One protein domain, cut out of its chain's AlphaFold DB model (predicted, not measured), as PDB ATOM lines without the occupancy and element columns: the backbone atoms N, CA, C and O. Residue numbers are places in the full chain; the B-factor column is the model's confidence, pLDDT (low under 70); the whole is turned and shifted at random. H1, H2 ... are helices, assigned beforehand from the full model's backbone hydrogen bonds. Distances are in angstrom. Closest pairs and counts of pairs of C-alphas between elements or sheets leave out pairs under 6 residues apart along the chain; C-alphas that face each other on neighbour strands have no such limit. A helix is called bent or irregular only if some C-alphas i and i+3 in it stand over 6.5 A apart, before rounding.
ATOM      1  N   ASP A  19     -12.197  13.536  19.448       91.81
ATOM      2  CA  ASP A  19     -12.534  12.140  19.143       91.81
ATOM      3  C   ASP A  19     -12.475  11.831  17.635       91.81
ATOM      4  O   ASP A  19     -12.036  10.754  17.234       91.81
ATOM      5  N   ASP A  20     -12.871  12.787  16.787       92.56
ATOM      6  CA  ASP A  20     -12.826  12.649  15.325       92.56
ATOM      7  C   ASP A  20     -11.398  12.823  14.774       92.56
ATOM      8  O   ASP A  20     -11.075  12.326  13.692       92.56
ATOM      9  N   ALA A  21     -10.532  13.539  15.500       92.06
ATOM     10  CA  ALA A  21      -9.130  13.740  15.140       92.06
ATOM     11  C   ALA A  21      -8.254  12.534  15.501       92.06
ATOM     12  O   ALA A  21      -7.235  12.298  14.846       92.06
ATOM     13  N   GLN A  22      -8.654  11.754  16.506       93.12
ATOM     14  CA  GLN A  22      -7.887  10.617  17.009       93.12
ATOM     15  C   GLN A  22      -7.524   9.588  15.913       93.12
ATOM     16  O   GLN A  22      -6.338   9.261  15.795       93.12
ATOM     17  N   PRO A  23      -8.444   9.151  15.023       96.25
ATOM     18  CA  PRO A  23      -8.094   8.251  13.922       96.25
ATOM     19  C   PRO A  23      -7.057   8.834  12.951       96.25
ATOM     20  O   PRO A  23      -6.239   8.100  12.397       96.25
ATOM     21  N   ILE A  24      -7.063  10.156  12.741       94.69
ATOM     22  CA  ILE A  24      -6.101  10.842  11.866       94.69
ATOM     23  C   ILE A  24      -4.714  10.828  12.513       94.69
ATOM     24  O   ILE A  24      -3.724  10.498  11.857       94.69
ATOM     25  N   VAL A  25      -4.641  11.152  13.806       93.94
ATOM     26  CA  VAL A  25      -3.396  11.123  14.587       93.94
ATOM     27  C   VAL A  25      -2.790   9.719  14.572       93.94
ATOM     28  O   VAL A  25      -1.595   9.566  14.309       93.94
ATOM     29  N   GLU A  26      -3.607   8.693  14.799       95.50
ATOM     30  CA  GLU A  26      -3.178   7.293  14.761       95.50
ATOM     31  C   GLU A  26      -2.669   6.890  13.379       95.50
ATOM     32  O   GLU A  26      -1.574   6.337  13.274       95.50
ATOM     33  N   ALA A  27      -3.396   7.240  12.314       96.06
ATOM     34  CA  ALA A  27      -2.962   6.967  10.948       96.06
ATOM     35  C   ALA A  27      -1.579   7.575  10.659       96.06
ATOM     36  O   ALA A  27      -0.705   6.881  10.138       96.06
ATOM     37  N   ILE A  28      -1.332   8.827  11.058       94.88
ATOM     38  CA  ILE A  28      -0.028   9.478  10.851       94.88
ATOM     39  C   ILE A  28       1.069   8.778  11.671       94.88
ATOM     40  O   ILE A  28       2.161   8.552  11.150       94.88
ATOM     41  N   LYS A  29       0.782   8.354  12.908       94.06
ATOM     42  CA  LYS A  29       1.737   7.608  13.752       94.06
ATOM     43  C   LYS A  29       2.148   6.255  13.161       94.06
ATOM     44  O   LYS A  29       3.235   5.775  13.468       94.06
ATOM     45  N   THR A  30       1.327   5.644  12.302       96.06
ATOM     46  CA  THR A  30       1.699   4.388  11.620       96.06
ATOM     47  C   THR A  30       2.703   4.575  10.475       96.06
ATOM     48  O   THR A  30       3.294   3.600  10.007       96.06
ATOM     49  N   ILE A  31       2.935   5.809  10.014       95.25
ATOM     50  CA  ILE A  31       3.851   6.085   8.904       95.25
ATOM     51  C   ILE A  31       5.300   5.882   9.370       95.25
ATOM     52  O   ILE A  31       5.761   6.471  10.348       95.25
ATOM     53  N   ARG A  32       6.065   5.067   8.632       93.25
ATOM     54  CA  ARG A  32       7.474   4.786   8.944       93.25
ATOM     55  C   ARG A  32       8.291   6.080   9.004       93.25
ATOM     56  O   ARG A  32       8.409   6.787   8.008       93.25
ATOM     57  N   GLY A  33       8.937   6.309  10.144       91.56
ATOM     58  CA  GLY A  33       9.788   7.480  10.374       91.56
ATOM     59  C   GLY A  33       9.083   8.636  11.083       91.56
ATOM     60  O   GLY A  33       9.754   9.603  11.437       91.56
ATOM     61  N   VAL A  34       7.778   8.531  11.346       92.50
ATOM     62  CA  VAL A  34       7.090   9.436  12.269       92.50
ATOM     63  C   VAL A  34       7.453   9.040  13.697       92.50
ATOM     64  O   VAL A  34       7.263   7.896  14.101       92.50
ATOM     65  N   LEU A  35       8.020   9.988  14.441       89.62
ATOM     66  CA  LEU A  35       8.394   9.791  15.842       89.62
ATOM     67  C   LEU A  35       7.257  10.171  16.793       89.62
ATOM     68  O   LEU A  35       7.041   9.479  17.782       89.62
ATOM     69  N   ASP A  36       6.533  11.248  16.488       90.50
ATOM     70  CA  ASP A  36       5.397  11.721  17.273       90.50
ATOM     71  C   ASP A  36       4.437  12.558  16.411       90.50
ATOM     72  O   ASP A  36       4.818  13.074  15.356       90.50
ATOM     73  N   VAL A  37       3.188  12.677  16.865       90.69
ATOM     74  CA  VAL A  37       2.141  13.516  16.269       90.69
ATOM     75  C   VAL A  37       1.411  14.223  17.402       90.69
ATOM     76  O   VAL A  37       0.711  13.576  18.184       90.69
ATOM     77  N   GLN A  38       1.556  15.547  17.460       88.50
ATOM     78  CA  GLN A  38       0.952  16.388  18.486       88.50
ATOM     79  C   GLN A  38      -0.262  17.136  17.912       88.50
ATOM     80  O   GLN A  38      -0.086  18.023  17.072       88.50
ATOM     81  N   PRO A  39      -1.499  16.805  18.329       84.19
ATOM     82  CA  PRO A  39      -2.654  17.619  17.993       84.19
ATOM     83  C   PRO A  39      -2.584  18.938  18.766       84.19
ATOM     84  O   PRO A  39      -2.357  18.965  19.976       84.19
ATOM     85  N   HIS A  40      -2.794  20.045  18.063       81.88
ATOM     86  CA  HIS A  40      -3.000  21.341  18.692       81.88
ATOM     87  C   HIS A  40      -4.503  21.577  18.775       81.88
ATOM     88  O   HIS A  40      -5.145  21.855  17.762       81.88
ATOM     89  N   VAL A  41      -5.066  21.446  19.980       73.06
ATOM     90  CA  VAL A  41      -6.418  21.946  20.244       73.06
ATOM     91  C   VAL A  41      -6.366  23.443  19.992       73.06
ATOM     92  O   VAL A  41      -5.493  24.129  20.525       73.06
ATOM     93  N   ALA A  42      -7.234  23.941  19.115       60.84
ATOM     94  CA  ALA A  42      -7.287  25.358  18.822       60.84
ATOM     95  C   ALA A  42      -7.625  26.117  20.115       60.84
ATOM     96  O   ALA A  42      -8.788  26.212  20.503       60.84
ATOM     97  N   GLU A  43      -6.619  26.685  20.782       54.84
ATOM     98  CA  GLU A  43      -6.837  27.894  21.566       54.84
ATOM     99  C   GLU A  43      -7.255  28.968  20.557       54.84
ATOM    100  O   GLU A  43      -6.453  29.493  19.785       54.84
ATOM    101  N   PHE A  44      -8.571  29.124  20.513       49.22
ATOM    102  CA  PHE A  44      -9.509  29.866  19.673       49.22
ATOM    103  C   PHE A  44      -9.089  30.985  18.690       49.22
ATOM    104  O   PHE A  44     -10.009  31.512  18.078       49.22
ATOM    105  N   GLU A  45      -7.831  31.396  18.456       45.94
ATOM    106  CA  GLU A  45      -7.615  32.628  17.656       45.94
ATOM    107  C   GLU A  45      -6.514  32.680  16.580       45.94
ATOM    108  O   GLU A  45      -6.745  33.347  15.569       45.94
ATOM    109  N   ILE A  46      -5.343  32.037  16.676       51.12
ATOM    110  CA  ILE A  46      -4.189  32.622  15.937       51.12
ATOM    111  C   ILE A  46      -3.643  31.814  14.739       51.12
ATOM    112  O   ILE A  46      -3.132  32.424  13.798       51.12
ATOM    113  N   HIS A  47      -3.791  30.483  14.660       48.06
ATOM    114  CA  HIS A  47      -3.171  29.709  13.557       48.06
ATOM    115  C   HIS A  47      -4.136  29.203  12.468       48.06
ATOM    116  O   HIS A  47      -3.809  29.259  11.280       48.06
ATOM    117  N   ALA A  48      -5.359  28.803  12.831       53.69
ATOM    118  CA  ALA A  48      -6.360  28.324  11.869       53.69
ATOM    119  C   ALA A  48      -6.883  29.444  10.944       53.69
ATOM    120  O   ALA A  48      -7.125  29.214   9.758       53.69
ATOM    121  N   THR A  49      -6.983  30.677  11.451       54.66
ATOM    122  CA  THR A  49      -7.558  31.831  10.736       54.66
ATOM    123  C   THR A  49      -6.793  32.172   9.455       54.66
ATOM    124  O   THR A  49      -7.399  32.446   8.419       54.66
ATOM    125  N   ARG A  50      -5.453  32.099   9.478       60.22
ATOM    126  CA  ARG A  50      -4.626  32.486   8.322       60.22
ATOM    127  C   ARG A  50      -4.711  31.475   7.179       60.22
ATOM    128  O   ARG A  50      -4.814  31.869   6.020       60.22
ATOM    129  N   HIS A  51      -4.699  30.182   7.502       60.12
ATOM    130  CA  HIS A  51      -4.797  29.122   6.497       60.12
ATOM    131  C   HIS A  51      -6.220  28.979   5.945       60.12
ATOM    132  O   HIS A  51      -6.377  28.791   4.737       60.12
ATOM    133  N   ARG A  52      -7.254  29.166   6.781       64.44
ATOM    134  CA  ARG A  52      -8.655  29.200   6.328       64.44
ATOM    135  C   ARG A  52      -8.933  30.355   5.388       64.44
ATOM    136  O   ARG A  52      -9.523  30.127   4.339       64.44
ATOM    137  N   LEU A  53      -8.459  31.560   5.713       68.94
ATOM    138  CA  LEU A  53      -8.642  32.722   4.845       68.94
ATOM    139  C   LEU A  53      -8.039  32.472   3.458       68.94
ATOM    140  O   LEU A  53      -8.686  32.735   2.449       68.94
ATOM    141  N   TRP A  54      -6.833  31.901   3.398       73.62
ATOM    142  CA  TRP A  54      -6.192  31.580   2.124       73.62
ATOM    143  C   TRP A  54      -6.941  30.497   1.337       73.62
ATOM    144  O   TRP A  54      -7.129  30.627   0.126       73.62
ATOM    145  N   TYR A  55      -7.407  29.443   2.012       80.62
ATOM    146  CA  TYR A  55      -8.180  28.377   1.376       80.62
ATOM    147  C   TYR A  55      -9.537  28.873   0.860       80.62
ATOM    148  O   TYR A  55      -9.890  28.611  -0.291       80.62
ATOM    149  N   GLU A  56     -10.271  29.644   1.666       80.75
ATOM    150  CA  GLU A  56     -11.540  30.249   1.259       80.75
ATOM    151  C   GLU A  56     -11.362  31.225   0.096       80.75
ATOM    152  O   GLU A  56     -12.148  31.192  -0.851       80.75
ATOM    153  N   MET A  57     -10.321  32.062   0.125       80.75
ATOM    154  CA  MET A  57      -9.999  32.956  -0.988       80.75
ATOM    155  C   MET A  57      -9.698  32.168  -2.261       80.75
ATOM    156  O   MET A  57     -10.282  32.457  -3.304       80.75
ATOM    157  N   ARG A  58      -8.852  31.133  -2.185       82.31
ATOM    158  CA  ARG A  58      -8.526  30.287  -3.341       82.31
ATOM    159  C   ARG A  58      -9.769  29.607  -3.911       82.31
ATOM    160  O   ARG A  58      -9.949  29.612  -5.125       82.31
ATOM    161  N   LYS A  59     -10.633  29.059  -3.055       85.56
ATOM    162  CA  LYS A  59     -11.890  28.430  -3.476       85.56
ATOM    163  C   LYS A  59     -12.807  29.431  -4.180       85.56
ATOM    164  O   LYS A  59     -13.287  29.138  -5.265       85.56
ATOM    165  N   ARG A  60     -12.992  30.629  -3.613       80.81
ATOM    166  CA  ARG A  60     -13.815  31.687  -4.228       80.81
ATOM    167  C   ARG A  60     -13.267  32.144  -5.578       80.81
ATOM    168  O   ARG A  60     -14.052  32.402  -6.481       80.81
ATOM    169  N   VAL A  61     -11.943  32.239  -5.719       86.19
ATOM    170  CA  VAL A  61     -11.298  32.584  -6.996       86.19
ATOM    171  C   VAL A  61     -11.547  31.498  -8.041       86.19
ATOM    172  O   VAL A  61     -11.948  31.823  -9.154       86.19
ATOM    173  N   LEU A  62     -11.363  30.224  -7.686       84.44
ATOM    174  CA  LEU A  62     -11.630  29.103  -8.594       84.44
ATOM    175  C   LEU A  62     -13.111  29.038  -8.991       84.44
ATOM    176  O   LEU A  62     -13.414  29.000 -10.178       84.44
ATOM    177  N   ASP A  63     -14.025  29.159  -8.026       83.19
ATOM    178  CA  ASP A  63     -15.469  29.187  -8.286       83.19
ATOM    179  C   ASP A  63     -15.867  30.354  -9.214       83.19
ATOM    180  O   ASP A  63     -16.793  30.230 -10.015       83.19
ATOM    181  N   ALA A  64     -15.198  31.507  -9.112       82.31
ATOM    182  CA  ALA A  64     -15.473  32.672  -9.950       82.31
ATOM    183  C   ALA A  64     -14.905  32.535 -11.374       82.31
ATOM    184  O   ALA A  64     -15.534  33.017 -12.322       82.31
ATOM    185  N   LEU A  65     -13.760  31.861 -11.526       83.88
ATOM    186  CA  LEU A  65     -13.198  31.485 -12.827       83.88
ATOM    187  C   LEU A  65     -14.105  30.470 -13.538       83.88
ATOM    188  O   LEU A  65     -14.465  30.686 -14.693       83.88
ATOM    189  N   ASP A  66     -14.560  29.434 -12.828       84.25
ATOM    190  CA  ASP A  66     -15.438  28.391 -13.379       84.25
ATOM    191  C   ASP A  66     -16.816  28.936 -13.793       84.25
ATOM    192  O   ASP A  66     -17.436  28.444 -14.735       84.25
ATOM    193  N   ARG A  67     -17.304  29.983 -13.114       76.56
ATOM    194  CA  ARG A  67     -18.572  30.665 -13.437       76.56
ATOM    195  C   ARG A  67     -18.431  31.785 -14.473       76.56
ATOM    196  O   ARG A  67     -19.422  32.449 -14.770       76.56
ATOM    197  N   GLY A  68     -17.233  32.025 -15.010       69.31
ATOM    198  CA  GLY A  68     -16.990  33.061 -16.021       69.31
ATOM    199  C   GLY A  68     -17.159  34.502 -15.516       69.31
ATOM    200  O   GLY A  68     -17.317  35.416 -16.319       69.31
TER     201      GLY A  68
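AT A GLANCE: This is residues 19 to 68 of the 78 residues of an uncharacterized protein of Gemmatimonas sp. SG8_38_2 (UniProt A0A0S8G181). The long helix H2 sticks out as a free arm, joined by a long link to the shorter helix H1 without packing on it. The link folds back beside H1 at residues 36 to 39 before running on to H2. The printed part has 50 residues with two named helices, H1 then H2, and no named strand; the class is all helix. The whole is extended, with a radius of gyration of the C-alphas of 16.2 A and spans of 46 by 27 by 20 A.

HOW THE PARTS SIT: Look first at H2, residues 48 to 66; it is apart from H1, residues 19 to 29. Residues 40 to 68 stand free, and so do residues 30 to 35. In H2 every O i to N i+4 pair is within hydrogen-bond range; in H1, 5 of 7 are.

IN THESE COORDINATES: Find C-alpha 48 at (-6.360, 28.324, 11.869); from there H2 runs 26.8 A to C-alpha 66 at (-15.438, 28.391, -13.379). H1 begins at C-alpha 19, (-12.534, 12.140, 19.143), and spans 15.9 A. It is irregular, but only just: C-alphas 20 and 23 are 6.6 A apart.

THE WHOLE: The C-alphas farthest apart, those of Leu 35 and Gly 68, are 46.9 A apart. The printed part has no cut; the link of 18 residues is long. Look for pLDDT under 70 at residues 42 to 53 and residue 68.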